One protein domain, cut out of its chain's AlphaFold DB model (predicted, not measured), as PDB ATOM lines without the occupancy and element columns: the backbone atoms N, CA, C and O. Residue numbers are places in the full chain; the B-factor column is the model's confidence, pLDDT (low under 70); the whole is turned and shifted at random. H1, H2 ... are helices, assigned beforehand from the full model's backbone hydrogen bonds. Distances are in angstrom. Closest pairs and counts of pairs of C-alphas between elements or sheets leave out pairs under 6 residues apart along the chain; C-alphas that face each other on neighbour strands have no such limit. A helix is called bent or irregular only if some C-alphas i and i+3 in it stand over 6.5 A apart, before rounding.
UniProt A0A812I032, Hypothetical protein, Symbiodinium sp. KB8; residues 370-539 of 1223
ATOM      1  N   GLY A 370     101.252  89.697 110.308       80.06
ATOM      2  CA  GLY A 370     102.700  89.465 110.137       80.06
ATOM      3  C   GLY A 370     103.218  89.636 108.700       80.06
ATOM      4  O   GLY A 370     104.316  89.173 108.388       80.06
ATOM      5  N   ASP A 371     102.423  90.220 107.797       91.69
ATOM      6  CA  ASP A 371     102.792  90.384 106.386       91.69
ATOM      7  C   ASP A 371     103.789  91.542 106.219       91.69
ATOM      8  O   ASP A 371     103.462  92.705 106.455       91.69
ATOM      9  N   LEU A 372     105.014  91.227 105.784       92.25
ATOM     10  CA  LEU A 372     106.081  92.214 105.602       92.25
ATOM     11  C   LEU A 372     105.737  93.289 104.560       92.25
ATOM     12  O   LEU A 372     106.125  94.441 104.737       92.25
ATOM     13  N   SER A 373     105.022  92.928 103.490       92.44
ATOM     14  CA  SER A 373     104.653  93.872 102.437       92.44
ATOM     15  C   SER A 373     103.647  94.887 102.958       92.44
ATOM     16  O   SER A 373     103.834  96.085 102.765       92.44
ATOM     17  N   ARG A 374     102.598  94.414 103.645       93.94
ATOM     18  CA  ARG A 374     101.595  95.292 104.269       93.94
ATOM     19  C   ARG A 374     102.203  96.102 105.404       93.94
ATOM     20  O   ARG A 374     101.878  97.269 105.562       93.94
ATOM     21  N   GLY A 375     103.111  95.505 106.173       94.06
ATOM     22  CA  GLY A 375     103.780  96.186 107.273       94.06
ATOM     23  C   GLY A 375     104.672  97.334 106.807       94.06
ATOM     24  O   GLY A 375     104.596  98.421 107.372       94.06
ATOM     25  N   ALA A 376     105.460  97.133 105.747       94.44
ATOM     26  CA  ALA A 376     106.262  98.193 105.135       94.44
ATOM     27  C   ALA A 376     105.388  99.342 104.596       94.44
ATOM     28  O   ALA A 376     105.669 100.512 104.846       94.44
ATOM     29  N   ASP A 377     104.303  98.994 103.904       93.75
ATOM     30  CA  ASP A 377     103.355  99.929 103.293       93.75
ATOM     31  C   ASP A 377     102.558 100.744 104.339       93.75
ATOM     32  O   ASP A 377     102.395 101.961 104.202       93.75
ATOM     33  N   ALA A 378     102.137 100.102 105.433       95.06
ATOM     34  CA  ALA A 378     101.477 100.752 106.563       95.06
ATOM     35  C   ALA A 378     102.427 101.679 107.330       95.06
ATOM     36  O   ALA A 378     102.061 102.808 107.652       95.06
ATOM     37  N   ILE A 379     103.659 101.229 107.601       95.88
ATOM     38  CA  ILE A 379     104.656 102.028 108.324       95.88
ATOM     39  C   ILE A 379     105.039 103.273 107.533       95.88
ATOM     40  O   ILE A 379     105.147 104.340 108.128       95.88
ATOM     41  N   ALA A 380     105.183 103.184 106.209       93.94
ATOM     42  CA  ALA A 380     105.462 104.362 105.392       93.94
ATOM     43  C   ALA A 380     104.369 105.439 105.538       93.94
ATOM     44  O   ALA A 380     104.697 106.610 105.711       93.94
ATOM     45  N   ARG A 381     103.084 105.047 105.545       94.19
ATOM     46  CA  ARG A 381     101.939 105.964 105.730       94.19
ATOM     47  C   ARG A 381     101.870 106.551 107.130       94.19
ATOM     48  O   ARG A 381     101.683 107.753 107.288       94.19
ATOM     49  N   LEU A 382     102.025 105.708 108.146       96.25
ATOM     50  CA  LEU A 382     101.966 106.142 109.536       96.25
ATOM     51  C   LEU A 382     103.135 107.082 109.849       96.25
ATOM     52  O   LEU A 382     102.920 108.158 110.393       96.25
ATOM     53  N   LEU A 383     104.359 106.750 109.434       95.00
ATOM     54  CA  LEU A 383     105.509 107.629 109.646       95.00
ATOM     55  C   LEU A 383     105.392 108.945 108.877       95.00
ATOM     56  O   LEU A 383     105.804 109.971 109.399       95.00
ATOM     57  N   LEU A 384     104.777 108.957 107.693       92.25
ATOM     58  CA  LEU A 384     104.501 110.203 106.976       92.25
ATOM     59  C   LEU A 384     103.642 111.156 107.821       92.25
ATOM     60  O   LEU A 384     103.971 112.332 107.935       92.25
ATOM     61  N   VAL A 385     102.597 110.635 108.474       93.50
ATOM     62  CA  VAL A 385     101.757 111.407 109.404       93.50
ATOM     63  C   VAL A 385     102.517 111.790 110.674       93.50
ATOM     64  O   VAL A 385     102.419 112.927 111.121       93.50
ATOM     65  N   ALA A 386     103.309 110.879 111.245       93.12
ATOM     66  CA  ALA A 386     104.093 111.165 112.446       93.12
ATOM     67  C   ALA A 386     105.152 112.262 112.233       93.12
ATOM     68  O   ALA A 386     105.487 112.973 113.176       93.12
ATOM     69  N   GLU A 387     105.690 112.384 111.016       90.56
ATOM     70  CA  GLU A 387     106.769 113.321 110.682       90.56
ATOM     71  C   GLU A 387     106.274 114.676 110.157       90.56
ATOM     72  O   GLU A 387     106.976 115.671 110.326       90.56
ATOM     73  N   LEU A 388     105.094 114.732 109.527       90.06
ATOM     74  CA  LEU A 388     104.600 115.932 108.834       90.06
ATOM     75  C   LEU A 388     103.352 116.577 109.454       90.06
ATOM     76  O   LEU A 388     102.974 117.668 109.025       90.06
ATOM     77  N   ASP A 389     102.665 115.911 110.383       88.94
ATOM     78  CA  ASP A 389     101.452 116.454 111.000       88.94
ATOM     79  C   ASP A 389     101.778 117.251 112.272       88.94
ATOM     80  O   ASP A 389     102.519 116.812 113.159       88.94
ATOM     81  N   ASP A 390     101.173 118.429 112.381       82.50
ATOM     82  CA  ASP A 390     101.298 119.296 113.550       82.50
ATOM     83  C   ASP A 390     100.315 118.924 114.664       82.50
ATOM     84  O   ASP A 390     100.484 119.356 115.801       82.50
ATOM     85  N   ASN A 391      99.281 118.123 114.377       83.62
ATOM     86  CA  ASN A 391      98.293 117.700 115.361       83.62
ATOM     87  C   ASN A 391      98.865 116.582 116.258       83.62
ATOM     88  O   ASN A 391      98.976 115.438 115.798       83.62
ATOM     89  N   PRO A 392      99.122 116.838 117.559       75.81
ATOM     90  CA  PRO A 392      99.751 115.866 118.457       75.81
ATOM     91  C   PRO A 392      99.010 114.531 118.514       75.81
ATOM     92  O   PRO A 392      99.613 113.468 118.609       75.81
ATOM     93  N   ALA A 393      97.685 114.559 118.402       76.06
ATOM     94  CA  ALA A 393      96.868 113.363 118.497       76.06
ATOM     95  C   ALA A 393      96.871 112.517 117.206       76.06
ATOM     96  O   ALA A 393      96.665 111.308 117.292       76.06
ATOM     97  N   ASN A 394      97.149 113.102 116.033       84.69
ATOM     98  CA  ASN A 394      97.456 112.325 114.823       84.69
ATOM     99  C   ASN A 394      98.835 111.670 114.941       84.69
ATOM    100  O   ASN A 394      98.968 110.474 114.690       84.69
ATOM    101  N   VAL A 395      99.830 112.433 115.406       86.62
ATOM    102  CA  VAL A 395     101.210 111.963 115.591       86.62
ATOM    103  C   VAL A 395     101.278 110.809 116.594       86.62
ATOM    104  O   VAL A 395     101.889 109.784 116.313       86.62
ATOM    105  N   ILE A 396     100.586 110.908 117.732       83.69
ATOM    106  CA  ILE A 396     100.522 109.840 118.744       83.69
ATOM    107  C   ILE A 396      99.943 108.545 118.154       83.69
ATOM    108  O   ILE A 396     100.501 107.469 118.376       83.69
ATOM    109  N   VAL A 397      98.838 108.630 117.405       86.81
ATOM    110  CA  VAL A 397      98.198 107.456 116.781       86.81
ATOM    111  C   VAL A 397      99.105 106.834 115.732       86.81
ATOM    112  O   VAL A 397      99.256 105.615 115.686       86.81
ATOM    113  N   ALA A 398      99.742 107.672 114.920       92.25
ATOM    114  CA  ALA A 398     100.693 107.248 113.912       92.25
ATOM    115  C   ALA A 398     101.920 106.541 114.520       92.25
ATOM    116  O   ALA A 398     102.331 105.484 114.033       92.25
ATOM    117  N   LEU A 399     102.478 107.066 115.616       90.94
ATOM    118  CA  LEU A 399     103.591 106.449 116.343       90.94
ATOM    119  C   LEU A 399     103.193 105.127 117.021       90.94
ATOM    120  O   LEU A 399     103.905 104.135 116.856       90.94
ATOM    121  N   ASP A 400     102.059 105.069 117.735       89.75
ATOM    122  CA  ASP A 400     101.569 103.817 118.344       89.75
ATOM    123  C   ASP A 400     101.295 102.761 117.269       89.75
ATOM    124  O   ASP A 400     101.739 101.617 117.394       89.75
ATOM    125  N   GLY A 401     100.639 103.153 116.174       90.88
ATOM    126  CA  GLY A 401     100.396 102.288 115.026       90.88
ATOM    127  C   GLY A 401     101.695 101.749 114.427       90.88
ATOM    128  O   GLY A 401     101.817 100.542 114.218       90.88
ATOM    129  N   SER A 402     102.699 102.608 114.230       94.94
ATOM    130  CA  SER A 402     103.996 102.217 113.661       94.94
ATOM    131  C   SER A 402     104.732 101.213 114.553       94.94
ATOM    132  O   SER A 402     105.267 100.216 114.067       94.94
ATOM    133  N   VAL A 403     104.710 101.426 115.873       92.94
ATOM    134  CA  VAL A 403     105.312 100.512 116.856       92.94
ATOM    135  C   VAL A 403     104.547  99.191 116.934       92.94
ATOM    136  O   VAL A 403     105.170  98.135 117.037       92.94
ATOM    137  N   ARG A 404     103.210  99.201 116.846       92.25
ATOM    138  CA  ARG A 404     102.400  97.971 116.783       92.25
ATOM    139  C   ARG A 404     102.754  97.130 115.564       92.25
ATOM    140  O   ARG A 404     103.000  95.938 115.728       92.25
ATOM    141  N   VAL A 405     102.825  97.743 114.383       92.88
ATOM    142  CA  VAL A 405     103.221  97.042 113.153       92.88
ATOM    143  C   VAL A 405     104.648  96.506 113.281       92.88
ATOM    144  O   VAL A 405     104.894  95.337 113.001       92.88
ATOM    145  N   MET A 406     105.583  97.312 113.795       92.19
ATOM    146  CA  MET A 406     106.965  96.888 114.031       92.19
ATOM    147  C   MET A 406     107.051  95.644 114.941       92.19
ATOM    148  O   MET A 406     107.771  94.698 114.619       92.19
ATOM    149  N   ARG A 407     106.263  95.592 116.026       89.81
ATOM    150  CA  ARG A 407     106.174  94.411 116.907       89.81
ATOM    151  C   ARG A 407     105.578  93.190 116.217       89.81
ATOM    152  O   ARG A 407     106.085  92.088 116.385       89.81
ATOM    153  N   GLN A 408     104.514  93.362 115.431       89.56
ATOM    154  CA  GLN A 408     103.904  92.246 114.698       89.56
ATOM    155  C   GLN A 408     104.864  91.633 113.663       89.56
ATOM    156  O   GLN A 408     104.781  90.440 113.376       89.56
ATOM    157  N   LEU A 409     105.810  92.427 113.146       90.19
ATOM    158  CA  LEU A 409     106.903  91.968 112.283       90.19
ATOM    159  C   LEU A 409     108.081  91.330 113.051       90.19
ATOM    160  O   LEU A 409     109.038  90.883 112.415       90.19
ATOM    161  N   GLY A 410     108.020  91.277 114.388       87.69
ATOM    162  CA  GLY A 410     109.041  90.689 115.259       87.69
ATOM    163  C   GLY A 410     110.275  91.569 115.477       87.69
ATOM    164  O   GLY A 410     111.368  91.043 115.676       87.69
ATOM    165  N   LEU A 411     110.135  92.895 115.390       87.50
ATOM    166  CA  LEU A 411     111.245  93.855 115.462       87.50
ATOM    167  C   LEU A 411     111.313  94.566 116.823       87.50
ATOM    168  O   LEU A 411     111.293  95.795 116.902       87.50
ATOM    169  N   ASP A 412     111.376  93.787 117.900       77.62
ATOM    170  CA  ASP A 412     111.483  94.305 119.267       77.62
ATOM    171  C   ASP A 412     112.889  94.850 119.593       77.62
ATOM    172  O   ASP A 412     113.878  94.567 118.911       77.62
ATOM    173  N   GLY A 413     112.985  95.652 120.656       77.00
ATOM    174  CA  GLY A 413     114.240  96.224 121.142       77.00
ATOM    175  C   GLY A 413     114.490  97.668 120.703       77.00
ATOM    176  O   GLY A 413     114.118  98.111 119.610       77.00
ATOM    177  N   VAL A 414     115.171  98.415 121.575       75.12
ATOM    178  CA  VAL A 414     115.513  99.829 121.352       75.12
ATOM    179  C   VAL A 414     116.708 100.034 120.428       75.12
ATOM    180  O   VAL A 414     116.882 101.151 119.979       75.12
ATOM    181  N   GLY A 415     117.460  98.989 120.066       77.62
ATOM    182  CA  GLY A 415     118.661  99.086 119.223       77.62
ATOM    183  C   GLY A 415     119.948  99.335 120.020       77.62
ATOM    184  O   GLY A 415     119.914  99.437 121.244       77.62
ATOM    185  N   ASP A 416     121.087  99.391 119.325       80.19
ATOM    186  CA  ASP A 416     122.404  99.616 119.933       80.19
ATOM    187  C   ASP A 416     122.650 101.122 120.192       80.19
ATOM    188  O   ASP A 416     122.668 101.906 119.234       80.19
ATOM    189  N   PRO A 417     122.874 101.543 121.457       72.38
ATOM    190  CA  PRO A 417     123.127 102.939 121.822       72.38
ATOM    191  C   PRO A 417     124.273 103.603 121.049       72.38
ATOM    192  O   PRO A 417     124.242 104.814 120.837       72.38
ATOM    193  N   ALA A 418     125.272 102.832 120.605       71.50
ATOM    194  CA  ALA A 418     126.436 103.372 119.906       71.50
ATOM    195  C   ALA A 418     126.145 103.784 118.450       71.50
ATOM    196  O   ALA A 418     126.879 104.592 117.877       71.50
ATOM    197  N   THR A 419     125.096 103.234 117.834       74.00
ATOM    198  CA  THR A 419     124.852 103.346 116.383       74.00
ATOM    199  C   THR A 419     123.502 103.962 116.028       74.00
ATOM    200  O   THR A 419     123.338 104.496 114.933       74.00
ATOM    201  N   ILE A 420     122.554 103.949 116.958       74.94
ATOM    202  CA  ILE A 420     121.160 104.358 116.755       74.94
ATOM    203  C   ILE A 420     120.925 105.821 116.362       74.94
ATOM    204  O   ILE A 420     119.915 106.121 115.732       74.94
ATOM    205  N   ASP A 421     121.842 106.723 116.701       71.38
ATOM    206  CA  ASP A 421     121.743 108.152 116.371       71.38
ATOM    207  C   ASP A 421     122.920 108.641 115.511       71.38
ATOM    208  O   ASP A 421     123.124 109.835 115.311       71.38
ATOM    209  N   GLN A 422     123.720 107.716 114.973       82.12
ATOM    210  CA  GLN A 422     124.816 108.048 114.066       82.12
ATOM    211  C   GLN A 422     124.400 107.780 112.623       82.12
ATOM    212  O   GLN A 422     124.382 106.616 112.223       82.12
ATOM    213  N   PRO A 423     124.102 108.801 111.804       85.12
ATOM    214  CA  PRO A 423     123.676 108.554 110.440       85.12
ATOM    215  C   PRO A 423     124.820 108.078 109.534       85.12
ATOM    216  O   PRO A 423     125.994 108.382 109.761       85.12
ATOM    217  N   VAL A 424     124.476 107.358 108.463       87.62
ATOM    218  CA  VAL A 424     125.427 107.045 107.379       87.62
ATOM    219  C   VAL A 424     125.883 108.348 106.705       87.62
ATOM    220  O   VAL A 424     125.071 109.227 106.414       87.62
ATOM    221  N   ALA A 425     127.182 108.473 106.418       86.75
ATOM    222  CA  ALA A 425     127.725 109.624 105.699       86.75
ATOM    223  C   ALA A 425     127.117 109.745 104.289       86.75
ATOM    224  O   ALA A 425     127.088 108.767 103.542       86.75
ATOM    225  N   VAL A 426     126.707 110.958 103.896       85.06
ATOM    226  CA  VAL A 426     126.016 111.234 102.617       85.06
ATOM    227  C   VAL A 426     126.770 110.675 101.404       85.06
ATOM    228  O   VAL A 426     126.177 109.986 100.582       85.06
ATOM    229  N   ALA A 427     128.097 110.831 101.356       84.50
ATOM    230  CA  ALA A 427     128.921 110.292 100.269       84.50
ATOM    231  C   ALA A 427     128.845 108.753 100.134       84.50
ATOM    232  O   ALA A 427     128.882 108.227  99.023       84.50
ATOM    233  N   ARG A 428     128.704 108.019 101.252       88.75
ATOM    234  CA  ARG A 428     128.517 106.556 101.239       88.75
ATOM    235  C   ARG A 428     127.110 106.174 100.772       88.75
ATOM    236  O   ARG A 428     126.961 105.163 100.094       88.75
ATOM    237  N   ILE A 429     126.100 106.988 101.097       88.75
ATOM    238  CA  ILE A 429     124.712 106.794 100.643       88.75
ATOM    239  C   ILE A 429     124.631 106.939  99.120       88.75
ATOM    240  O   ILE A 429     124.047 106.081  98.458       88.75
ATOM    241  N   ASP A 430     125.233 107.990  98.559       87.44
ATOM    242  CA  ASP A 430     125.193 108.259  97.117       87.44
ATOM    243  C   ASP A 430     125.907 107.168  96.311       87.44
ATOM    244  O   ASP A 430     125.366 106.688  95.309       87.44
ATOM    245  N   ALA A 431     127.073 106.721  96.788       87.25
ATOM    246  CA  ALA A 431     127.807 105.604  96.200       87.25
ATOM    247  C   ALA A 431     126.984 104.302  96.234       87.25
ATOM    248  O   ALA A 431     126.811 103.654  95.204       87.25
ATOM    249  N   ALA A 432     126.387 103.960  97.382       89.25
ATOM    250  CA  ALA A 432     125.537 102.778  97.516       89.25
ATOM    251  C   ALA A 432     124.292 102.839  96.609       89.25
ATOM    252  O   ALA A 432     123.976 101.873  95.912       89.25
ATOM    253  N   ARG A 433     123.601 103.987  96.547       90.94
ATOM    254  CA  ARG A 433     122.447 104.197  95.652       90.94
ATOM    255  C   ARG A 433     122.835 104.134  94.171       90.94
ATOM    256  O   ARG A 433     121.992 103.777  93.347       90.94
ATOM    257  N   ALA A 434     124.058 104.512  93.796       88.12
ATOM    258  CA  ALA A 434     124.552 104.363  92.426       88.12
ATOM    259  C   ALA A 434     124.731 102.878  92.062       88.12
ATOM    260  O   ALA A 434     124.161 102.437  91.064       88.12
ATOM    261  N   THR A 435     125.399 102.103  92.921       87.56
ATOM    262  CA  THR A 435     125.599 100.653  92.746       87.56
ATOM    263  C   THR A 435     124.277  99.878  92.717       87.56
ATOM    264  O   THR A 435     124.076  98.999  91.880       87.56
ATOM    265  N   ILE A 436     123.310 100.226  93.575       88.88
ATOM    266  CA  ILE A 436     121.978  99.594  93.569       88.88
ATOM    267  C   ILE A 436     121.227  99.891  92.265       88.88
ATOM    268  O   ILE A 436     120.565  99.007  91.722       88.88
ATOM    269  N   ARG A 437     121.331 101.116  91.729       87.38
ATOM    270  CA  ARG A 437     120.662 101.499  90.474       87.38
ATOM    271  C   ARG A 437     121.192 100.735  89.264       87.38
ATOM    272  O   ARG A 437     120.383 100.389  88.405       87.38
ATOM    273  N   SER A 438     122.496 100.463  89.203       83.31
ATOM    274  CA  SER A 438     123.101  99.680  88.118       83.31
ATOM    275  C   SER A 438     122.827  98.178  88.225       83.31
ATOM    276  O   SER A 438     122.809  97.506  87.203       83.31
ATOM    277  N   SER A 439     122.577  97.657  89.433       82.94
ATOM    278  CA  SER A 439     122.471  96.207  89.692       82.94
ATOM    279  C   SER A 439     121.054  95.723  90.053       82.94
ATOM    280  O   SER A 439     120.855  94.550  90.388       82.94
ATOM    281  N   ARG A 440     120.042  96.604  89.989       82.88
ATOM    282  CA  ARG A 440     118.630  96.275  90.279       82.88
ATOM    283  C   ARG A 440     118.034  95.297  89.252       82.88
ATOM    284  O   ARG A 440     118.401  95.380  88.082       82.88
ATOM    285  N   PRO A 441     117.047  94.460  89.626       79.56
ATOM    286  CA  PRO A 441     116.463  93.441  88.743       79.56
ATOM    287  C   PRO A 441     116.024  93.953  87.362       79.56
ATOM    288  O   PRO A 441     116.339  93.338  86.351       79.56
ATOM    289  N   GLY A 442     115.372  95.121  87.298       75.25
ATOM    290  CA  GLY A 442     114.924  95.731  86.037       75.25
ATOM    291  C   GLY A 442     116.023  96.353  85.161       75.25
ATOM    292  O   GLY A 442     115.707  96.888  84.104       75.25
ATOM    293  N   ALA A 443     117.285  96.338  85.602       76.75
ATOM    294  CA  ALA A 443     118.450  96.819  84.853       76.75
ATOM    295  C   ALA A 443     119.418  95.685  84.453       76.75
ATOM    296  O   ALA A 443     120.450  95.968  83.849       76.75
ATOM    297  N   ARG A 444     119.106  94.423  84.791       81.19
ATOM    298  CA  ARG A 444     119.902  93.237  84.430       81.19
ATOM    299  C   ARG A 444     119.499  92.730  83.043       81.19
ATOM    300  O   ARG A 444     118.313  92.695  82.719       81.19
ATOM    301  N   ASP A 445     120.471  92.284  82.254       65.81
ATOM    302  CA  ASP A 445     120.213  91.611  80.975       65.81
ATOM    303  C   ASP A 445     119.761  90.154  81.199       65.81
ATOM    304  O   ASP A 445     120.039  89.549  82.235       65.81
ATOM    305  N   ALA A 446     119.112  89.536  80.203       59.56
ATOM    306  CA  ALA A 446     118.573  88.168  80.300       59.56
ATOM    307  C   ALA A 446     119.621  87.080  80.642       59.56
ATOM    308  O   ALA A 446     119.264  86.011  81.131       59.56
ATOM    309  N   THR A 447     120.908  87.346  80.407       57.19
ATOM    310  CA  THR A 447     122.052  86.474  80.736       57.19
ATOM    311  C   THR A 447     122.664  86.735  82.121       57.19
ATOM    312  O   THR A 447     123.506  85.958  82.555       57.19
ATOM    313  N   THR A 448     122.251  87.801  82.819       57.41
ATOM    314  CA  THR A 448     122.749  88.237  84.146       57.41
ATOM    315  C   THR A 448     121.629  88.329  85.191       57.41
ATOM    316  O   THR A 448     121.758  89.017  86.201       57.41
ATOM    317  N   ALA A 449     120.510  87.628  84.957       62.03
ATOM    318  CA  ALA A 449     119.336  87.631  85.834       62.03
ATOM    319  C   ALA A 449     119.673  87.232  87.286       62.03
ATOM    320  O   ALA A 449     119.133  87.815  88.232       62.03
ATOM    321  N   GLU A 450     120.619  86.306  87.451       67.19
ATOM    322  CA  GLU A 450     121.257  85.966  88.721       67.19
ATOM    323  C   GLU A 450     122.646  86.622  88.759       67.19
ATOM    324  O   GLU A 450     123.528  86.282  87.970       67.19
ATOM    325  N   LEU A 451     122.845  87.595  89.655       75.69
ATOM    326  CA  LEU A 451     124.157  88.223  89.867       75.69
ATOM    327  C   LEU A 451     125.148  87.153  90.346       75.69
ATOM    328  O   LEU A 451     124.781  86.362  91.206       75.69
ATOM    329  N   THR A 452     126.394  87.119  89.874       73.75
ATOM    330  CA  THR A 452     127.412  86.143  90.328       73.75
ATOM    331  C   THR A 452     128.776  86.804  90.525       73.75
ATOM    332  O   THR A 452     129.132  87.692  89.753       73.75
ATOM    333  N   GLY A 453     129.560  86.345  91.507       79.44
ATOM    334  CA  GLY A 453     130.912  86.858  91.774       79.44
ATOM    335  C   GLY A 453     130.922  88.276  92.362       79.44
ATOM    336  O   GLY A 453     130.035  88.631  93.131       79.44
ATOM    337  N   GLU A 454     131.901  89.090  91.961       79.94
ATOM    338  CA  GLU A 454     132.177  90.436  92.504       79.94
ATOM    339  C   GLU A 454     130.959  91.381  92.449       79.94
ATOM    340  O   GLU A 454     130.649  92.055  93.424       79.94
ATOM    341  N   LEU A 455     130.162  91.332  91.375       80.19
ATOM    342  CA  LEU A 455     128.949  92.155  91.229       80.19
ATOM    343  C   LEU A 455     127.842  91.809  92.241       80.19
ATOM    344  O   LEU A 455     127.049  92.679  92.612       80.19
ATOM    345  N   ARG A 456     127.758  90.540  92.674       84.44
ATOM    346  CA  ARG A 456     126.820  90.115  93.726       84.44
ATOM    347  C   ARG A 456     127.269  90.680  95.072       84.44
ATOM    348  O   ARG A 456     126.435  91.189  95.818       84.44
ATOM    349  N   ASP A 457     128.566  90.626  95.355       85.69
ATOM    350  CA  ASP A 457     129.139  91.112  96.611       85.69
ATOM    351  C   ASP A 457     129.085  92.644  96.713       85.69
ATOM    352  O   ASP A 457     128.713  93.174  97.763       85.69
ATOM    353  N   ASP A 458     129.321  93.361  95.612       86.25
ATOM    354  CA  ASP A 458     129.155  94.817  95.529       86.25
ATOM    355  C   ASP A 458     127.701  95.239  95.769       86.25
ATOM    356  O   ASP A 458     127.430  96.189  96.509       86.25
ATOM    357  N   TYR A 459     126.740  94.515  95.183       87.62
ATOM    358  CA  TYR A 459     125.315  94.773  95.383       87.62
ATOM    359  C   TYR A 459     124.884  94.522  96.835       87.62
ATOM    360  O   TYR A 459     124.227  95.379  97.433       87.62
ATOM    361  N   ARG A 460     125.305  93.399  97.434       90.19
ATOM    362  CA  ARG A 460     125.049  93.090  98.854       90.19
ATOM    363  C   ARG A 460     125.647  94.152  99.769       90.19
ATOM    364  O   ARG A 460     124.960  94.661 100.653       90.19
ATOM    365  N   THR A 461     126.891  94.551  99.517       91.31
ATOM    366  CA  THR A 461     127.593  95.581 100.296       91.31
ATOM    367  C   THR A 461     126.910  96.943 100.181       91.31
ATOM    368  O   THR A 461     126.766  97.655 101.179       91.31
ATOM    369  N   ALA A 462     126.433  97.307  98.987       90.06
ATOM    370  CA  ALA A 462     125.708  98.553  98.767       90.06
ATOM    371  C   ALA A 462     124.366  98.584  99.520       90.06
ATOM    372  O   ALA A 462     124.071  99.569 100.195       90.06
ATOM    373  N   VAL A 463     123.574  97.507  99.469       90.25
ATOM    374  CA  VAL A 463     122.306  97.413 100.218       90.25
ATOM    375  C   VAL A 463     122.560  97.407 101.728       90.25
ATOM    376  O   VAL A 463     121.907  98.155 102.458       90.25
ATOM    377  N   ALA A 464     123.546  96.638 102.194       91.56
ATOM    378  CA  ALA A 464     123.930  96.594 103.602       91.56
ATOM    379  C   ALA A 464     124.371  97.972 104.122       91.56
ATOM    380  O   ALA A 464     123.970  98.367 105.215       91.56
ATOM    381  N   THR A 465     125.106  98.750 103.317       92.62
ATOM    382  CA  THR A 465     125.544 100.115 103.668       92.62
ATOM    383  C   THR A 465     124.367 101.052 103.969       92.62
ATOM    384  O   THR A 465     124.491 101.922 104.829       92.62
ATOM    385  N   LEU A 466     123.216 100.887 103.303       90.31
ATOM    386  CA  LEU A 466     122.043 101.749 103.515       90.31
ATOM    387  C   LEU A 466     121.271 101.449 104.806       90.31
ATOM    388  O   LEU A 466     120.481 102.288 105.236       90.31
ATOM    389  N   VAL A 467     121.481 100.278 105.411       90.88
ATOM    390  CA  VAL A 467     120.783  99.855 106.639       90.88
ATOM    391  C   VAL A 467     121.721  99.579 107.813       90.88
ATOM    392  O   VAL A 467     121.246  99.323 108.918       90.88
ATOM    393  N   GLU A 468     123.038  99.669 107.599       88.19
ATOM    394  CA  GLU A 468     124.073  99.577 108.640       88.19
ATOM    395  C   GLU A 468     123.783 100.556 109.789       88.19
ATOM    396  O   GLU A 468     123.947 100.229 110.961       88.19
ATOM    397  N   ARG A 469     123.306 101.757 109.442       88.81
ATOM    398  CA  ARG A 469     122.948 102.852 110.348       88.81
ATOM    399  C   ARG A 469     121.744 103.624 109.792       88.81
ATOM    400  O   ARG A 469     121.462 103.501 108.597       88.81
ATOM    401  N   PRO A 470     121.029 104.431 110.597       88.44
ATOM    402  CA  PRO A 470     119.922 105.233 110.082       88.44
ATOM    403  C   PRO A 470     120.384 106.232 109.009       88.44
ATOM    404  O   PRO A 470     121.492 106.765 109.047       88.44
ATOM    405  N   LEU A 471     119.512 106.539 108.049       91.00
ATOM    406  CA  LEU A 471     119.756 107.631 107.102       91.00
ATOM    407  C   LEU A 471     119.569 109.002 107.792       91.00
ATOM    408  O   LEU A 471     118.847 109.088 108.787       91.00
ATOM    409  N   PRO A 472     120.202 110.086 107.307       86.00
ATOM    410  CA  PRO A 472     120.225 111.370 108.018       86.00
ATOM    411  C   PRO A 472     118.863 112.071 108.111       86.00
ATOM    412  O   PRO A 472     118.595 112.721 109.114       86.00
ATOM    413  N   THR A 473     117.988 111.928 107.113       88.19
ATOM    414  CA  THR A 473     116.674 112.594 107.094       88.19
ATOM    415  C   THR A 473     115.537 111.584 107.200       88.19
ATOM    416  O   THR A 473     115.639 110.474 106.671       88.19
ATOM    417  N   TRP A 474     114.433 111.970 107.847       88.81
ATOM    418  CA  TRP A 474     113.230 111.137 107.961       88.81
ATOM    419  C   TRP A 474     112.683 110.739 106.581       88.81
ATOM    420  O   TRP A 474     112.365 109.575 106.351       88.81
ATOM    421  N   SER A 475     112.700 111.671 105.623       88.56
ATOM    422  CA  SER A 475     112.232 111.448 104.252       88.56
ATOM    423  C   SER A 475     113.033 110.355 103.547       88.56
ATOM    424  O   SER A 475     112.464 109.477 102.904       88.56
ATOM    425  N   ASN A 476     114.355 110.339 103.743       89.62
ATOM    426  CA  ASN A 476     115.220 109.291 103.211       89.62
ATOM    427  C   ASN A 476     114.970 107.939 103.889       89.62
ATOM    428  O   ASN A 476     115.057 106.912 103.219       89.62
ATOM    429  N   ARG A 477     114.652 107.920 105.193       92.06
ATOM    430  CA  ARG A 477     114.316 106.688 105.930       92.06
ATOM    431  C   ARG A 477     113.014 106.069 105.416       92.06
ATOM    432  O   ARG A 477     112.992 104.871 105.159       92.06
ATOM    433  N   ILE A 478     111.968 106.874 105.208       92.38
ATOM    434  CA  ILE A 478     110.688 106.405 104.648       92.38
ATOM    435  C   ILE A 478     110.864 105.961 103.190       92.38
ATOM    436  O   ILE A 478     110.419 104.875 102.822       92.38
ATOM    437  N   ALA A 479     111.575 106.743 102.371       90.69
ATOM    438  CA  ALA A 479     111.849 106.384 100.980       90.69
ATOM    439  C   ALA A 479     112.616 105.055 100.861       90.69
ATOM    440  O   ALA A 479     112.299 104.241  99.997       90.69
ATOM    441  N   LEU A 480     113.571 104.790 101.763       93.75
ATOM    442  CA  LEU A 480     114.323 103.535 101.785       93.75
ATOM    443  C   LEU A 480     113.421 102.308 102.011       93.75
ATOM    444  O   LEU A 480     113.681 101.259 101.426       93.75
ATOM    445  N   ILE A 481     112.363 102.426 102.820       95.56
ATOM    446  CA  ILE A 481     111.384 101.344 103.021       95.56
ATOM    447  C   ILE A 481     110.697 101.010 101.690       95.56
ATOM    448  O   ILE A 481     110.616  99.838 101.326       95.56
ATOM    449  N   GLY A 482     110.261 102.028 100.943       92.38
ATOM    450  CA  GLY A 482     109.657 101.855  99.619       92.38
ATOM    451  C   GLY A 482     110.631 101.272  98.590       92.38
ATOM    452  O   GLY A 482     110.292 100.309  97.899       92.38
ATOM    453  N   ASP A 483     111.860 101.796  98.541       91.94
ATOM    454  CA  ASP A 483     112.927 101.322  97.652       91.94
ATOM    455  C   ASP A 483     113.229  99.829  97.902       91.94
ATOM    456  O   ASP A 483     113.259  99.026  96.965       91.94
ATOM    457  N   LEU A 484     113.402  99.422  99.166       94.19
ATOM    458  CA  LEU A 484     113.684  98.031  99.540       94.19
ATOM    459  C   LEU A 484     112.480  97.104  99.342       94.19
ATOM    460  O   LEU A 484     112.671  95.955  98.947       94.19
ATOM    461  N   LEU A 485     111.253  97.583  99.573       94.81
ATOM    462  CA  LEU A 485     110.029  96.826  99.300       94.81
ATOM    463  C   LEU A 485     109.910  96.493  97.807       94.81
ATOM    464  O   LEU A 485     109.660  95.340  97.453       94.81
ATOM    465  N   ALA A 486     110.156  97.476  96.935       91.50
ATOM    466  CA  ALA A 486     110.138  97.281  95.488       91.50
ATOM    467  C   ALA A 486     111.241  96.315  95.025       91.50
ATOM    468  O   ALA A 486     110.974  95.413  94.230       91.50
ATOM    469  N   LEU A 487     112.464  96.459  95.554       91.38
ATOM    470  CA  LEU A 487     113.566  95.537  95.261       91.38
ATOM    471  C   LEU A 487     113.238  94.109  95.712       91.38
ATOM    472  O   LEU A 487     113.400  93.177  94.934       91.38
ATOM    473  N   TRP A 488     112.717  93.932  96.927       93.62
ATOM    474  CA  TRP A 488     112.343  92.625  97.466       93.62
ATOM    475  C   TRP A 488     111.260  91.920  96.634       93.62
ATOM    476  O   TRP A 488     111.364  90.719  96.376       93.62
ATOM    477  N   GLN A 489     110.243  92.657  96.173       91.19
ATOM    478  CA  GLN A 489     109.165  92.108  95.340       91.19
ATOM    479  C   GLN A 489     109.638  91.709  93.933       91.19
ATOM    480  O   GLN A 489     109.100  90.765  93.353       91.19
ATOM    481  N   GLN A 490     110.630  92.414  93.378       89.19
ATOM    482  CA  GLN A 490     111.109  92.221  92.004       89.19
ATOM    483  C   GLN A 490     112.347  91.318  91.892       89.19
ATOM    484  O   GLN A 490     112.631  90.831  90.801       89.19
ATOM    485  N   GLU A 491     113.094  91.098  92.977       89.94
ATOM    486  CA  GLU A 491     114.346  90.331  92.977       89.94
ATOM    487  C   GLU A 491     114.092  88.860  92.638       89.94
ATOM    488  O   GLU A 491     113.418  88.214  93.434       89.94
ATOM    489  N   PRO A 492     114.581  88.297  91.513       83.88
ATOM    490  CA  PRO A 492     114.379  86.887  91.169       83.88
ATOM    491  C   PRO A 492     115.170  85.906  92.053       83.88
ATOM    492  O   PRO A 492     114.664  84.810  92.317       83.88
ATOM    493  N   ASP A 493     116.360  86.292  92.532       84.00
ATOM    494  CA  ASP A 493     117.244  85.432  93.329       84.00
ATOM    495  C   ASP A 493     116.675  85.220  94.745       84.00
ATOM    496  O   ASP A 493     116.378  86.165  95.478       84.00
ATOM    497  N   ARG A 494     116.508  83.956  95.156       84.25
ATOM    498  CA  ARG A 494     115.912  83.603  96.456       84.25
ATOM    499  C   ARG A 494     116.784  83.999  97.648       84.25
ATOM    500  O   ARG A 494     116.226  84.339  98.691       84.25
ATOM    501  N   GLU A 495     118.103  83.939  97.509       85.12
ATOM    502  CA  GLU A 495     119.048  84.256  98.580       85.12
ATOM    503  C   GLU A 495     119.074  85.770  98.820       85.12
ATOM    504  O   GLU A 495     118.789  86.229  99.928       85.12
ATOM    505  N   LEU A 496     119.242  86.552  97.747       87.06
ATOM    506  CA  LEU A 496     119.173  88.017  97.805       87.06
ATOM    507  C   LEU A 496     117.796  88.509  98.263       87.06
ATOM    508  O   LEU A 496     117.705  89.462  99.035       87.06
ATOM    509  N   ARG A 497     116.706  87.838  97.862       89.81
ATOM    510  CA  ARG A 497     115.354  88.163  98.338       89.81
ATOM    511  C   ARG A 497     115.208  87.941  99.849       89.81
ATOM    512  O   ARG A 497     114.542  88.733 100.514       89.81
ATOM    513  N   SER A 498     115.820  86.900 100.414       90.25
ATOM    514  CA  SER A 498     115.827  86.679 101.868       90.25
ATOM    515  C   SER A 498     116.610  87.775 102.601       90.25
ATOM    516  O   SER A 498     116.154  88.290 103.623       90.25
ATOM    517  N   GLU A 499     117.756  88.184 102.056       91.00
ATOM    518  CA  GLU A 499     118.569  89.273 102.612       91.00
ATOM    519  C   GLU A 499     117.859  90.625 102.540       91.00
ATOM    520  O   GLU A 499     117.778  91.331 103.543       91.00
ATOM    521  N   LEU A 500     117.249  90.958 101.400       92.75
ATOM    522  CA  LEU A 500     116.449  92.173 101.225       92.75
ATOM    523  C   LEU A 500     115.274  92.231 102.204       92.75
ATOM    524  O   LEU A 500     114.971  93.301 102.727       92.75
ATOM    525  N   ALA A 501     114.648  91.094 102.518       93.06
ATOM    526  CA  ALA A 501     113.606  91.032 103.540       93.06
ATOM    527  C   ALA A 501     114.151  91.387 104.939       93.06
ATOM    528  O   ALA A 501     113.472  92.065 105.716       93.06
ATOM    529  N   SER A 502     115.367  90.943 105.268       93.56
ATOM    530  CA  SER A 502     116.056  91.311 106.512       93.56
ATOM    531  C   SER A 502     116.436  92.796 106.522       93.56
ATOM    532  O   SER A 502     116.146  93.510 107.479       93.56
ATOM    533  N   HIS A 503     116.992  93.309 105.423       94.94
ATOM    534  CA  HIS A 503     117.347  94.723 105.296       94.94
ATOM    535  C   HIS A 503     116.120  95.643 105.360       94.94
ATOM    536  O   HIS A 503     116.176  96.678 106.019       94.94
ATOM    537  N   LEU A 504     114.990  95.250 104.765       95.44
ATOM    538  CA  LEU A 504     113.719  95.973 104.867       95.44
ATOM    539  C   LEU A 504     113.229  96.056 106.320       95.44
ATOM    540  O   LEU A 504     112.804  97.118 106.766       95.44
ATOM    541  N   ARG A 505     113.351  94.967 107.088       95.00
ATOM    542  CA  ARG A 505     113.057  94.955 108.531       95.00
ATOM    543  C   ARG A 505     113.949  95.925 109.307       95.00
ATOM    544  O   ARG A 505     113.449  96.684 110.134       95.00
ATOM    545  N   THR A 506     115.244  95.948 109.012       92.69
ATOM    546  CA  THR A 506     116.181  96.895 109.632       92.69
ATOM    547  C   THR A 506     115.853  98.343 109.264       92.69
ATOM    548  O   THR A 506     115.845  99.206 110.140       92.69
ATOM    549  N   ALA A 507     115.514  98.620 108.000       93.75
ATOM    550  CA  ALA A 507     115.108  99.950 107.545       93.75
ATOM    551  C   ALA A 507     113.830 100.437 108.246       93.75
ATOM    552  O   ALA A 507     113.783 101.574 108.713       93.75
ATOM    553  N   ILE A 508     112.835  99.556 108.393       94.56
ATOM    554  CA  ILE A 508     111.621  99.803 109.180       94.56
ATOM    555  C   ILE A 508     111.981 100.177 110.623       94.56
ATOM    556  O   ILE A 508     111.531 101.208 111.124       94.56
ATOM    557  N   ALA A 509     112.824  99.377 111.281       92.50
ATOM    558  CA  ALA A 509     113.204  99.616 112.667       92.50
ATOM    559  C   ALA A 509     113.945 100.954 112.845       92.50
ATOM    560  O   ALA A 509     113.663 101.694 113.787       92.50
ATOM    561  N   HIS A 510     114.847 101.306 111.921       91.62
ATOM    562  CA  HIS A 510     115.540 102.601 111.924       91.62
ATOM    563  C   HIS A 510     114.586 103.779 111.725       91.62
ATOM    564  O   HIS A 510     114.732 104.801 112.395       91.62
ATOM    565  N   ALA A 511     113.604 103.653 110.831       92.62
ATOM    566  CA  ALA A 511     112.636 104.714 110.572       92.62
ATOM    567  C   ALA A 511     111.727 104.963 111.788       92.62
ATOM    568  O   ALA A 511     111.606 106.102 112.236       92.62
ATOM    569  N   VAL A 512     111.175 103.899 112.384       94.00
ATOM    570  CA  VAL A 512     110.293 104.000 113.561       94.00
ATOM    571  C   VAL A 512     111.046 104.518 114.788       94.00
ATOM    572  O   VAL A 512     110.568 105.428 115.465       94.00
ATOM    573  N   ARG A 513     112.248 103.994 115.075       91.75
ATOM    574  CA  ARG A 513     113.083 104.492 116.185       91.75
ATOM    575  C   ARG A 513     113.493 105.944 115.965       91.75
ATOM    576  O   ARG A 513     113.476 106.724 116.909       91.75
ATOM    577  N   GLY A 514     113.816 106.307 114.725       89.75
ATOM    578  CA  GLY A 514     114.150 107.672 114.345       89.75
ATOM    579  C   GLY A 514     113.030 108.670 114.646       89.75
ATOM    580  O   GLY A 514     113.314 109.726 115.207       89.75
ATOM    581  N   ALA A 515     111.780 108.312 114.337       91.88
ATOM    582  CA  ALA A 515     110.611 109.132 114.650       91.88
ATOM    583  C   ALA A 515     110.404 109.280 116.170       91.88
ATOM    584  O   ALA A 515     110.200 110.385 116.666       91.88
ATOM    585  N   LEU A 516     110.549 108.189 116.938       91.12
ATOM    586  CA  LEU A 516     110.473 108.232 118.406       91.12
ATOM    587  C   LEU A 516     111.568 109.116 119.021       91.12
ATOM    588  O   LEU A 516     111.281 109.915 119.907       91.12
ATOM    589  N   ILE A 517     112.816 108.986 118.559       89.44
ATOM    590  CA  ILE A 517     113.955 109.770 119.060       89.44
ATOM    591  C   ILE A 517     113.777 111.258 118.757       89.44
ATOM    592  O   ILE A 517     114.104 112.082 119.610       89.44
ATOM    593  N   ARG A 518     113.253 111.607 117.574       89.00
ATOM    594  CA  ARG A 518     112.960 113.004 117.233       89.00
ATOM    595  C   ARG A 518     112.001 113.614 118.249       89.00
ATOM    596  O   ARG A 518     112.316 114.660 118.803       89.00
ATOM    597  N   GLU A 519     110.883 112.944 118.522       88.62
ATOM    598  CA  GLU A 519     109.892 113.444 119.479       88.62
ATOM    599  C   GLU A 519     110.464 113.501 120.900       88.62
ATOM    600  O   GLU A 519     110.312 114.515 121.565       88.62
ATOM    601  N   LEU A 520     111.218 112.487 121.352       87.06
ATOM    602  CA  LEU A 520     111.872 112.498 122.674       87.06
ATOM    603  C   LEU A 520     112.798 113.705 122.898       87.06
ATOM    604  O   LEU A 520     112.981 114.118 124.041       87.06
ATOM    605  N   ARG A 521     113.378 114.256 121.826       83.88
ATOM    606  CA  ARG A 521     114.284 115.414 121.868       83.88
ATOM    607  C   ARG A 521     113.588 116.755 121.659       83.88
ATOM    608  O   ARG A 521     114.218 117.793 121.849       83.88
ATOM    609  N   ASP A 522     112.324 116.756 121.254       81.38
ATOM    610  CA  ASP A 522     111.579 117.980 120.997       81.38
ATOM    611  C   ASP A 522     111.045 118.562 122.310       81.38
ATOM    612  O   ASP A 522     109.962 118.205 122.766       81.38
ATOM    613  N   THR A 523     111.801 119.464 122.940       71.44
ATOM    614  CA  THR A 523     111.464 120.069 124.243       71.44
ATOM    615  C   THR A 523     110.399 121.173 124.170       71.44
ATOM    616  O   THR A 523     110.142 121.859 125.166       71.44
ATOM    617  N   THR A 524     109.733 121.358 123.023       75.50
ATOM    618  CA  THR A 524     108.623 122.310 122.889       75.50
ATOM    619  C   THR A 524     107.459 121.947 123.824       75.50
ATOM    620  O   THR A 524     107.158 120.778 124.087       75.50
ATOM    621  N   ARG A 525     106.816 122.958 124.423       64.31
ATOM    622  CA  ARG A 525     105.803 122.743 125.479       64.31
ATOM    623  C   ARG A 525     104.532 122.057 124.964       64.31
ATOM    624  O   ARG A 525     103.892 121.333 125.712       64.31
ATOM    625  N   ASP A 526     104.176 122.277 123.707       65.88
ATOM    626  CA  ASP A 526     103.016 121.712 123.008       65.88
ATOM    627  C   ASP A 526     103.207 120.251 122.568       65.88
ATOM    628  O   ASP A 526     102.226 119.562 122.289       65.88
ATOM    629  N   ARG A 527     104.447 119.744 122.580       73.31
ATOM    630  CA  ARG A 527     104.784 118.347 122.252       73.31
ATOM    631  C   ARG A 527     104.909 117.425 123.474       73.31
ATOM    632  O   ARG A 527     105.209 116.243 123.308       73.31
ATOM    633  N   ALA A 528     104.634 117.903 124.693       66.06
ATOM    634  CA  ALA A 528     104.787 117.117 125.929       66.06
ATOM    635  C   ALA A 528     103.984 115.795 125.925       66.06
ATOM    636  O   ALA A 528     104.510 114.749 126.313       66.06
ATOM    637  N   ASP A 529     102.749 115.806 125.410       67.62
ATOM    638  CA  ASP A 529     101.912 114.601 125.290       67.62
ATOM    639  C   ASP A 529     102.494 113.578 124.296       67.62
ATOM    640  O   ASP A 529     102.451 112.365 124.532       67.62
ATOM    641  N   VAL A 530     103.098 114.058 123.201       77.62
ATOM    642  CA  VAL A 530     103.779 113.210 122.209       77.62
ATOM    643  C   VAL A 530     105.051 112.610 122.809       77.62
ATOM    644  O   VAL A 530     105.288 111.413 122.640       77.62
ATOM    645  N   ARG A 531     105.816 113.381 123.595       83.06
ATOM    646  CA  ARG A 531     106.987 112.886 124.341       83.06
ATOM    647  C   ARG A 531     106.627 111.815 125.353       83.06
ATOM    648  O   ARG A 531     107.285 110.781 125.402       83.06
ATOM    649  N   LEU A 532     105.568 112.012 126.137       75.69
ATOM    650  CA  LEU A 532     105.083 111.004 127.084       75.69
ATOM    651  C   LEU A 532     104.682 109.705 126.368       75.69
ATOM    652  O   LEU A 532     105.028 108.614 126.836       75.69
ATOM    653  N   CYS A 533     104.012 109.816 125.214       80.19
ATOM    654  CA  CYS A 533     103.722 108.671 124.354       80.19
ATOM    655  C   CYS A 533     105.014 108.000 123.862       80.19
ATOM    656  O   CYS A 533     105.174 106.789 124.021       80.19
ATOM    657  N   ALA A 534     105.973 108.771 123.347       84.38
ATOM    658  CA  ALA A 534     107.247 108.259 122.860       84.38
ATOM    659  C   ALA A 534     108.046 107.549 123.967       84.38
ATOM    660  O   ALA A 534     108.503 106.429 123.747       84.38
ATOM    661  N   ILE A 535     108.132 108.113 125.182       80.56
ATOM    662  CA  ILE A 535     108.752 107.483 126.365       80.56
ATOM    663  C   ILE A 535     108.103 106.127 126.642       80.56
ATOM    664  O   ILE A 535     108.800 105.139 126.875       80.56
ATOM    665  N   GLN A 536     106.771 106.059 126.597       81.19
ATOM    666  CA  GLN A 536     106.030 104.830 126.857       81.19
ATOM    667  C   GLN A 536     106.240 103.777 125.764       81.19
ATOM    668  O   GLN A 536     106.467 102.603 126.073       81.19
ATOM    669  N   LEU A 537     106.169 104.175 124.494       84.44
ATOM    670  CA  LEU A 537     106.383 103.290 123.351       84.44
ATOM    671  C   LEU A 537     107.809 102.734 123.354       84.44
ATOM    672  O   LEU A 537     108.002 101.526 123.222       84.44
ATOM    673  N   PHE A 538     108.788 103.596 123.606       84.50
ATOM    674  CA  PHE A 538     110.201 103.252 123.685       84.50
ATOM    675  C   PHE A 538     110.512 102.344 124.883       84.50
ATOM    676  O   PHE A 538     111.181 101.320 124.732       84.50
ATOM    677  N   ARG A 539     109.933 102.635 126.058       82.56
ATOM    678  CA  ARG A 539     109.958 101.749 127.233       82.56
ATOM    679  C   ARG A 539     109.371 100.376 126.925       82.56
ATOM    680  O   ARG A 539     109.927  99.357 127.322       82.56
TER     681      ARG A 539
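What this domain is: This is residues 370 to 539 of the 1223 residues of the protein "Hypothetical protein" of Symbiodinium sp. KB8 (UniProt A0A812I032). An elongated helical body is built along one long helix, H6, with H1, H2, H5 and H7 packed about it as a five-helix bundle. The helical hairpin H3 and H4 extends the body at one end and meets H6 through H4, and H7 lies over toward the opposite end. The printed part has 170 residues with seven named helices, H1 to H7 in chain order, and no named strand; the class is all helix. It is compact, with a radius of gyration of the C-alphas of 16.9 A, and spans 59 by 32 by 25 A.

How they stand to each other: H6, residues 494 to 521, is the hub, touching five other helices. H5, residues 474 to 490, forms a hairpin with it at a shallow tilt of 16 degrees, opposite ways; their closest C-alphas, Arg 477 and Ala 511, are 5.3 A apart. H1, residues 372 to 388, touches H6 at 24 degrees, the same way, closest at C-alphas Ala 376 and Ile 508, 6.9 A. H1 also touches H5, closest at C-alphas Ala 380 and Ile 478, 5.7 A. H2, residues 392 to 408, forms a hairpin with H1, closest at C-alphas Ala 386 and Val 395, 4.3 A. With residues 399 to 406 alone H2 touches H6, at a shallow tilt of 32 degrees, only just short of steep; the closest C-alphas are Ser 402 and Val 512, 6.5 A. H7, residues 525 to 539, touches H2 at 11 degrees, the same way, closest at C-alphas Ile 396 and Val 530, 5.8 A. H6 and H7 form a hairpin at a steep tilt of 42 degrees, closest at C-alphas Leu 520 and Arg 531, 5.2 A. H4, residues 454 to 467, touches H6 at 22 degrees, the same way, closest at C-alphas Val 467 and Ala 507, 5.7 A. H3, residues 426 to 439, forms a hairpin with H4 at a steep tilt of 44 degrees, closest at C-alphas Ala 432 and Ala 462, 4.4 A; H3 and H6 are apart. In H1, H2, H3, H5 and H6 every O i to N i+4 pair is within hydrogen-bond range; in H4 it is 9 of 10, in H7 9 of 11.

Where its parts are: H6 is 40.7 A long, from C-alpha 494 at (115.912, 83.603, 96.456) to C-alpha 521 at (114.284, 115.414, 121.868). H5 measures 24.8 A, H2 24.3 A, H1 24.0 A, H7 21.5 A, H4 20.5 A and H3 20.1 A. H1 begins at C-alpha 372, (106.081, 92.214, 105.602). H7 is irregular: C-alphas 526 and 529 are 7.5 A apart.

The domain as a whole: The farthest C-alphas, Thr 447 and Arg 525, are 59.8 A apart. The printed part has no cut. Residues 409 to 425 and 440 to 453 are long links. Mean pLDDT of the printed part is 85.9; residues 445 to 450, 525 to 526 and 528 to 529 are under 70.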